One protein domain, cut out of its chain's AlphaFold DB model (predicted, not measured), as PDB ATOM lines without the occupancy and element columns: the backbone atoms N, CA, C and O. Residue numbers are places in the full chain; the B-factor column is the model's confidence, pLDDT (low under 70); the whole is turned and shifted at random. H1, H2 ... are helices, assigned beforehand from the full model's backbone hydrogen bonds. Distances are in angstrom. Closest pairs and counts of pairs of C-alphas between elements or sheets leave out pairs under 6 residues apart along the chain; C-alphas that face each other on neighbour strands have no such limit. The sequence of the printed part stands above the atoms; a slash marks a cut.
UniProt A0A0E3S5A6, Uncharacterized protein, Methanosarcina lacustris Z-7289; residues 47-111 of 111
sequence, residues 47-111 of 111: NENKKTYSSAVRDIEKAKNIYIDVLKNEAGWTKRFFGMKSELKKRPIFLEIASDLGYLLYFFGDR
ATOM      1  N   ASN A  47      35.205 -12.846  30.856       64.81
ATOM      2  CA  ASN A  47      34.696 -14.215  31.013       64.81
ATOM      3  C   ASN A  47      34.526 -14.681  32.475       64.81
ATOM      4  O   ASN A  47      34.152 -15.831  32.689       64.81
ATOM      5  N   GLU A  48      34.835 -13.826  33.462       66.19
ATOM      6  CA  GLU A  48      34.641 -14.047  34.913       66.19
ATOM      7  C   GLU A  48      35.120 -15.410  35.459       66.19
ATOM      8  O   GLU A  48      34.685 -15.883  36.507       66.19
ATOM      9  N   ASN A  49      36.080 -16.034  34.778       76.31
ATOM     10  CA  ASN A  49      36.623 -17.343  35.103       76.31
ATOM     11  C   ASN A  49      38.070 -17.198  35.586       76.31
ATOM     12  O   ASN A  49      38.896 -16.555  34.938       76.31
ATOM     13  N   LYS A  50      38.419 -17.869  36.692       74.44
ATOM     14  CA  LYS A  50      39.788 -17.887  37.234       74.44
ATOM     15  C   LYS A  50      40.845 -18.229  36.175       74.44
ATOM     16  O   LYS A  50      41.872 -17.565  36.114       74.44
ATOM     17  N   LYS A  51      40.579 -19.202  35.292       79.44
ATOM     18  CA  LYS A  51      41.520 -19.599  34.225       79.44
ATOM     19  C   LYS A  51      41.758 -18.489  33.196       79.44
ATOM     20  O   LYS A  51      42.891 -18.294  32.751       79.44
ATOM     21  N   THR A  52      40.708 -17.762  32.811       80.00
ATOM     22  CA  THR A  52      40.832 -16.673  31.832       80.00
ATOM     23  C   THR A  52      41.510 -15.465  32.463       80.00
ATOM     24  O   THR A  52      42.364 -14.853  31.833       80.00
ATOM     25  N   TYR A  53      41.246 -15.193  33.742       79.62
ATOM     26  CA  TYR A  53      41.972 -14.177  34.499       79.62
ATOM     27  C   TYR A  53      43.461 -14.492  34.648       79.62
ATOM     28  O   TYR A  53      44.279 -13.620  34.367       79.62
ATOM     29  N   SER A  54      43.844 -15.731  34.973       81.19
ATOM     30  CA  SER A  54      45.263 -16.119  34.991       81.19
ATOM     31  C   SER A  54      45.936 -15.937  33.628       81.19
ATOM     32  O   SER A  54      47.089 -15.522  33.563       81.19
ATOM     33  N   SER A  55      45.219 -16.212  32.535       85.00
ATOM     34  CA  SER A  55      45.740 -16.004  31.177       85.00
ATOM     35  C   SER A  55      45.913 -14.513  30.866       85.00
ATOM     36  O   SER A  55      46.972 -14.109  30.401       85.00
ATOM     37  N   ALA A  56      44.924 -13.683  31.217       86.12
ATOM     38  CA  ALA A  56      45.008 -12.233  31.060       86.12
ATOM     39  C   ALA A  56      46.184 -11.630  31.839       86.12
ATOM     40  O   ALA A  56      46.889 -10.765  31.329       86.12
ATOM     41  N   VAL A  57      46.413 -12.106  33.063       85.94
ATOM     42  CA  VAL A  57      47.520 -11.655  33.908       85.94
ATOM     43  C   VAL A  57      48.881 -11.996  33.284       85.94
ATOM     44  O   VAL A  57      49.746 -11.127  33.221       85.94
ATOM     45  N   ARG A  58      49.047 -13.204  32.727       87.38
ATOM     46  CA  ARG A  58      50.271 -13.585  31.994       87.38
ATOM     47  C   ARG A  58      50.518 -12.707  30.769       87.38
ATOM     48  O   ARG A  58      51.646 -12.286  30.537       87.38
ATOM     49  N   ASP A  59      49.474 -12.404  30.001       91.56
ATOM     50  CA  ASP A  59      49.597 -11.512  28.845       91.56
ATOM     51  C   ASP A  59      50.001 -10.086  29.291       91.56
ATOM     52  O   ASP A  59      50.890  -9.469  28.705       91.56
ATOM     53  N   ILE A  60      49.432  -9.579  30.393       91.25
ATOM     54  CA  ILE A  60      49.827  -8.297  31.003       91.25
ATOM     55  C   ILE A  60      51.302  -8.312  31.445       91.25
ATOM     56  O   ILE A  60      51.996  -7.306  31.284       91.25
ATOM     57  N   GLU A  61      51.806  -9.434  31.964       90.81
ATOM     58  CA  GLU A  61      53.224  -9.592  32.313       90.81
ATOM     59  C   GLU A  61      54.141  -9.465  31.107       90.81
ATOM     60  O   GLU A  61      55.150  -8.769  31.166       90.81
ATOM     61  N   LYS A  62      53.774 -10.093  29.989       93.25
ATOM     62  CA  LYS A  62      54.560  -9.981  28.762       93.25
ATOM     63  C   LYS A  62      54.647  -8.530  28.298       93.25
ATOM     64  O   LYS A  62      55.736  -8.052  27.995       93.25
ATOM     65  N   ALA A  63      53.535  -7.791  28.334       94.06
ATOM     66  CA  ALA A  63      53.549  -6.357  28.046       94.06
ATOM     67  C   ALA A  63      54.443  -5.571  29.027       94.06
ATOM     68  O   ALA A  63      55.201  -4.700  28.595       94.06
ATOM     69  N   LYS A  64      54.401  -5.889  30.330       93.94
ATOM     70  CA  LYS A  64      55.287  -5.289  31.344       93.94
ATOM     71  C   LYS A  64      56.756  -5.506  31.002       93.94
ATOM     72  O   LYS A  64      57.515  -4.542  30.997       93.94
ATOM     73  N   ASN A  65      57.149  -6.739  30.699       93.75
ATOM     74  CA  ASN A  65      58.545  -7.073  30.420       93.75
ATOM     75  C   ASN A  65      59.067  -6.287  29.213       93.75
ATOM     76  O   ASN A  65      60.183  -5.789  29.245       93.75
ATOM     77  N   ILE A  66      58.242  -6.036  28.194       95.94
ATOM     78  CA  ILE A  66      58.649  -5.185  27.064       95.94
ATOM     79  C   ILE A  66      58.868  -3.733  27.514       95.94
ATOM     80  O   ILE A  66      59.872  -3.120  27.147       95.94
ATOM     81  N   TYR A  67      57.989  -3.175  28.353       95.06
ATOM     82  CA  TYR A  67      58.205  -1.840  28.919       95.06
ATOM     83  C   TYR A  67      59.509  -1.743  29.721       95.06
ATOM     84  O   TYR A  67      60.240  -0.768  29.568       95.06
ATOM     85  N   ILE A  68      59.792  -2.719  30.586       93.38
ATOM     86  CA  ILE A  68      60.926  -2.659  31.519       93.38
ATOM     87  C   ILE A  68      62.237  -3.063  30.846       93.38
ATOM     88  O   ILE A  68      63.239  -2.361  30.974       93.38
ATOM     89  N   ASP A  69      62.236  -4.162  30.099       94.19
ATOM     90  CA  ASP A  69      63.457  -4.792  29.611       94.19
ATOM     91  C   ASP A  69      63.870  -4.281  28.234       94.19
ATOM     92  O   ASP A  69      65.068  -4.115  28.003       94.19
ATOM     93  N   VAL A  70      62.910  -3.969  27.357       95.75
ATOM     94  CA  VAL A  70      63.184  -3.476  25.997       95.75
ATOM     95  C   VAL A  70      63.177  -1.950  25.966       95.75
ATOM     96  O   VAL A  70      64.171  -1.330  25.599       95.75
ATOM     97  N   LEU A  71      62.077  -1.328  26.401       95.81
ATOM     98  CA  LEU A  71      61.902   0.127  26.319       95.81
ATOM     99  C   LEU A  71      62.575   0.902  27.459       95.81
ATOM    100  O   LEU A  71      62.684   2.124  27.372       95.81
ATOM    101  N   LYS A  72      62.978   0.222  28.544       96.00
ATOM    102  CA  LYS A  72      63.490   0.841  29.783       96.00
ATOM    103  C   LYS A  72      62.570   1.949  30.326       96.00
ATOM    104  O   LYS A  72      63.026   2.963  30.847       96.00
ATOM    105  N   ASN A  73      61.257   1.761  30.195       95.12
ATOM    106  CA  ASN A  73      60.227   2.764  30.453       95.12
ATOM    107  C   ASN A  73      59.246   2.320  31.553       95.12
ATOM    108  O   ASN A  73      58.062   2.060  31.317       95.12
ATOM    109  N   GLU A  74      59.741   2.272  32.789       90.19
ATOM    110  CA  GLU A  74      58.946   1.928  33.975       90.19
ATOM    111  C   GLU A  74      57.823   2.937  34.260       90.19
ATOM    112  O   GLU A  74      56.718   2.562  34.665       90.19
ATOM    113  N   ALA A  75      58.063   4.224  33.993       91.00
ATOM    114  CA  ALA A  75      57.054   5.268  34.154       91.00
ATOM    115  C   ALA A  75      55.865   5.061  33.196       91.00
ATOM    116  O   ALA A  75      54.706   5.187  33.600       91.00
ATOM    117  N   GLY A  76      56.141   4.700  31.938       93.38
ATOM    118  CA  GLY A  76      55.132   4.370  30.934       93.38
ATOM    119  C   GLY A  76      54.304   3.151  31.325       93.38
ATOM    120  O   GLY A  76      53.072   3.215  31.277       93.38
ATOM    121  N   TRP A  77      54.966   2.089  31.798       93.12
ATOM    122  CA  TRP A  77      54.290   0.927  32.375       93.12
ATOM    123  C   TRP A  77      53.359   1.331  33.523       93.12
ATOM    124  O   TRP A  77      52.164   1.030  33.493       93.12
ATOM    125  N   THR A  78      53.882   2.068  34.505       88.62
ATOM    126  CA  THR A  78      53.141   2.476  35.706       88.62
ATOM    127  C   THR A  78      51.894   3.277  35.340       88.62
ATOM    128  O   THR A  78      50.794   2.977  35.814       88.62
ATOM    129  N   LYS A  79      52.035   4.259  34.440       90.81
ATOM    130  CA  LYS A  79      50.921   5.078  33.949       90.81
ATOM    131  C   LYS A  79      49.841   4.221  33.286       90.81
ATOM    132  O   LYS A  79      48.656   4.394  33.578       90.81
ATOM    133  N   ARG A  80      50.234   3.298  32.404       91.31
ATOM    134  CA  ARG A  80      49.298   2.448  31.659       91.31
ATOM    135  C   ARG A  80      48.582   1.448  32.567       91.31
ATOM    136  O   ARG A  80      47.359   1.327  32.503       91.31
ATOM    137  N   PHE A  81      49.323   0.785  33.453       88.00
ATOM    138  CA  PHE A  81      48.770  -0.168  34.413       88.00
ATOM    139  C   PHE A  81      47.785   0.498  35.382       88.00
ATOM    140  O   PHE A  81      46.714  -0.049  35.650       88.00
ATOM    141  N   PHE A  82      48.091   1.710  35.858       84.38
ATOM    142  CA  PHE A  82      47.175   2.465  36.715       84.38
ATOM    143  C   PHE A  82      45.857   2.811  36.004       84.38
ATOM    144  O   PHE A  82      44.790   2.700  36.612       84.38
ATOM    145  N   GLY A  83      45.919   3.164  34.713       86.50
ATOM    146  CA  GLY A  83      44.737   3.368  33.869       86.50
ATOM    147  C   GLY A  83      43.835   2.132  33.833       86.50
ATOM    148  O   GLY A  83      42.676   2.204  34.241       86.50
ATOM    149  N   MET A  84      44.402   0.975  33.477       85.06
ATOM    150  CA  MET A  84      43.680  -0.304  33.450       85.06
ATOM    151  C   MET A  84      43.089  -0.665  34.815       85.06
ATOM    152  O   MET A  84      41.921  -1.032  34.917       85.06
ATOM    153  N   LYS A  85      43.858  -0.526  35.899       79.81
ATOM    154  CA  LYS A  85      43.350  -0.790  37.249       79.81
ATOM    155  C   LYS A  85      42.135   0.076  37.560       79.81
ATOM    156  O   LYS A  85      41.171  -0.437  38.114       79.81
ATOM    157  N   SER A  86      42.163   1.362  37.201       81.44
ATOM    158  CA  SER A  86      41.027   2.268  37.396       81.44
ATOM    159  C   SER A  86      39.781   1.816  36.628       81.44
ATOM    160  O   SER A  86      38.690   1.821  37.198       81.44
ATOM    161  N   GLU A  87      39.941   1.358  35.384       83.12
ATOM    162  CA  GLU A  87      38.853   0.790  34.570       83.12
ATOM    163  C   GLU A  87      38.269  -0.489  35.192       83.12
ATOM    164  O   GLU A  87      37.053  -0.693  35.207       83.12
ATOM    165  N   LEU A  88      39.132  -1.337  35.753       79.38
ATOM    166  CA  LEU A  88      38.772  -2.648  36.295       79.38
ATOM    167  C   LEU A  88      38.378  -2.621  37.777       79.38
ATOM    168  O   LEU A  88      38.007  -3.661  38.316       79.38
ATOM    169  N   LYS A  89      38.357  -1.452  38.437       74.44
ATOM    170  CA  LYS A  89      37.898  -1.291  39.836       74.44
ATOM    171  C   LYS A  89      36.510  -1.881  40.105       74.44
ATOM    172  O   LYS A  89      36.216  -2.249  41.235       74.44
ATOM    173  N   LYS A  90      35.664  -1.988  39.077       73.00
ATOM    174  CA  LYS A  90      34.322  -2.588  39.166       73.00
ATOM    175  C   LYS A  90      34.314  -4.122  39.019       73.00
ATOM    176  O   LYS A  90      33.238  -4.708  38.996       73.00
ATOM    177  N   ARG A  91      35.480  -4.775  38.903       72.56
ATOM    178  CA  ARG A  91      35.646  -6.231  38.722       72.56
ATOM    179  C   ARG A  91      36.486  -6.834  39.864       72.56
ATOM    180  O   ARG A  91      37.672  -7.101  39.673       72.56
ATOM    181  N   PRO A  92      35.902  -7.060  41.053       72.12
ATOM    182  CA  PRO A  92      36.653  -7.436  42.257       72.12
ATOM    183  C   PRO A  92      37.429  -8.759  42.123       72.12
ATOM    184  O   PRO A  92      38.570  -8.829  42.564       72.12
ATOM    185  N   ILE A  93      36.877  -9.763  41.430       70.44
ATOM    186  CA  ILE A  93      37.520 -11.083  41.249       70.44
ATOM    187  C   ILE A  93      38.813 -10.984  40.421       70.44
ATOM    188  O   ILE A  93      39.784 -11.691  40.678       70.44
ATOM    189  N   PHE A  94      38.856 -10.089  39.428       70.00
ATOM    190  CA  PHE A  94      40.076  -9.858  38.650       70.00
ATOM    191  C   PHE A  94      41.188  -9.268  39.528       70.00
ATOM    192  O   PHE A  94      42.345  -9.666  39.416       70.00
ATOM    193  N   LEU A  95      40.831  -8.331  40.413       71.69
ATOM    194  CA  LEU A  95      41.781  -7.689  41.320       71.69
ATOM    195  C   LEU A  95      42.318  -8.667  42.370       71.69
ATOM    196  O   LEU A  95      43.509  -8.626  42.653       71.69
ATOM    197  N   GLU A  96      41.476  -9.558  42.896       71.88
ATOM    198  CA  GLU A  96      41.889 -10.631  43.812       71.88
ATOM    199  C   GLU A  96      42.970 -11.513  43.170       71.88
ATOM    200  O   GLU A  96      44.077 -11.616  43.686       71.88
ATOM    201  N   ILE A  97      42.718 -12.026  41.961       68.38
ATOM    202  CA  ILE A  97      43.670 -12.895  41.247       68.38
ATOM    203  C   ILE A  97      44.957 -12.153  40.869       68.38
ATOM    204  O   ILE A  97      46.047 -12.713  40.962       68.38
ATOM    205  N   ALA A  98      44.859 -10.889  40.450       69.94
ATOM    206  CA  ALA A  98      46.039 -10.069  40.183       69.94
ATOM    207  C   ALA A  98      46.861  -9.805  41.462       69.94
ATOM    208  O   ALA A  98      48.086  -9.676  41.394       69.94
ATOM    209  N   SER A  99      46.208  -9.737  42.625       72.06
ATOM    210  CA  SER A  99      46.876  -9.627  43.924       72.06
ATOM    211  C   SER A  99      47.572 -10.923  44.317       72.06
ATOM    212  O   SER A  99      48.758 -10.891  44.640       72.06
ATOM    213  N   ASP A 100      46.869 -12.052  44.219       64.56
ATOM    214  CA  ASP A 100      47.373 -13.383  44.576       64.56
ATOM    215  C   ASP A 100      48.582 -13.792  43.734       64.56
ATOM    216  O   ASP A 100      49.504 -14.444  44.218       64.56
ATOM    217  N   LEU A 101      48.608 -13.374  42.468       62.62
ATOM    218  CA  LEU A 101      49.728 -13.619  41.561       62.62
ATOM    219  C   LEU A 101      50.891 -12.624  41.750       62.62
ATOM    220  O   LEU A 101      51.838 -12.638  40.970       62.62
ATOM    221  N   GLY A 102      50.836 -11.746  42.758       62.53
ATOM    222  CA  GLY A 102      51.913 -10.809  43.095       62.53
ATOM    223  C   GLY A 102      52.008  -9.570  42.197       62.53
ATOM    224  O   GLY A 102      52.874  -8.722  42.416       62.53
ATOM    225  N   TYR A 103      51.105  -9.404  41.223       62.69
ATOM    226  CA  TYR A 103      51.129  -8.265  40.294       62.69
ATOM    227  C   TYR A 103      50.699  -6.966  40.958       62.69
ATOM    228  O   TYR A 103      51.132  -5.903  40.531       62.69
ATOM    229  N   LEU A 104      49.853  -7.029  41.990       56.81
ATOM    230  CA  LEU A 104      49.467  -5.842  42.752       56.81
ATOM    231  C   LEU A 104      50.428  -5.561  43.916       56.81
ATOM    232  O   LEU A 104      50.720  -4.396  44.171       56.81
ATOM    233  N   LEU A 105      50.989  -6.589  44.561       49.34
ATOM    234  CA  LEU A 105      51.912  -6.424  45.695       49.34
ATOM    235  C   LEU A 105      53.175  -5.619  45.332       49.34
ATOM    236  O   LEU A 105      53.596  -4.778  46.119       49.34
ATOM    237  N   TYR A 106      53.706  -5.762  44.113       49.22
ATOM    238  CA  TYR A 106      54.855  -4.969  43.641       49.22
ATOM    239  C   TYR A 106      54.561  -3.470  43.402       49.22
ATOM    240  O   TYR A 106      55.499  -2.696  43.251       49.22
ATOM    241  N   PHE A 107      53.290  -3.041  43.372       47.47
ATOM    242  CA  PHE A 107      52.894  -1.630  43.184       47.47
ATOM    243  C   PHE A 107      52.246  -0.997  44.420       47.47
ATOM    244  O   PHE A 107      51.978   0.204  44.417       47.47
ATOM    245  N   PHE A 108      51.957  -1.795  45.450       44.94
ATOM    246  CA  PHE A 108      51.350  -1.345  46.705       44.94
ATOM    247  C   PHE A 108      52.283  -1.471  47.920       44.94
ATOM    248  O   PHE A 108      51.884  -1.073  49.010       44.94
ATOM    249  N   GLY A 109      53.499  -2.002  47.753       36.59
ATOM    250  CA  GLY A 109      54.535  -1.955  48.782       36.59
ATOM    251  C   GLY A 109      55.140  -0.554  48.899       36.59
ATOM    252  O   GLY A 109      55.907  -0.151  48.031       36.59
ATOM    253  N   ASP A 110      54.740   0.153  49.955       40.31
ATOM    254  CA  ASP A 110      55.346   1.331  50.592       40.31
ATOM    255  C   ASP A 110      55.951   2.442  49.707       40.31
ATOM    256  O   ASP A 110      57.116   2.417  49.299       40.31
ATOM    257  N   ARG A 111      55.174   3.524  49.568       38.22
ATOM    258  CA  ARG A 111      55.655   4.888  49.832       38.22
ATOM    259  C   ARG A 111      54.661   5.625  50.712       38.22
ATOM    260  O   ARG A 111      53.447   5.472  50.446       38.22
TER     261      ARG A 111
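This is residues 47 to 111 of the 111 residues of an uncharacterized protein of Methanosarcina lacustris Z-7289 (UniProt A0A0E3S5A6). Two long helices, H1 and H2, make a hairpin; at its open end the shorter H3 packs across residues 50 to 57 of H1, and the tiny H4 follows, away from H1 and H2. The printed part has 65 residues, 49 of them in four named helices, H1 to H4 in chain order, with no named strand; the class is all helix. The whole is compact, radius of gyration of the C-alphas 12.0 A, spanning 33 by 26 by 19 A.

H1, residues 50 to 70, runs 29.7 A from C-alpha 50 at (39.788, -17.887, 37.234). H2 is residues 74 to 88, 20.8 A; H3 residues 92 to 100; H4 residues 105 to 108, ending at (51.350, -1.345, 46.705).

H1 and H2 touch through residues 64 to 68 and 74 to 77 alone, C-alphas 68 and 74 closest at 5.6 A, at a shallow tilt of 22 degrees, opposite ways. H1 touches H3, C-alphas 53 and 94 closest at 6.3 A, at a steep tilt of 58 degrees. H4 is apart from H1 and H2. Each O i to N i+4 pair is within hydrogen-bond range in H1, H2 and H3; H4 is too short for one.

The printed part has no cut, and its three links are tight. Confidence is under 70 at residues 47 to 48, 97 to 98 and 100 to 111.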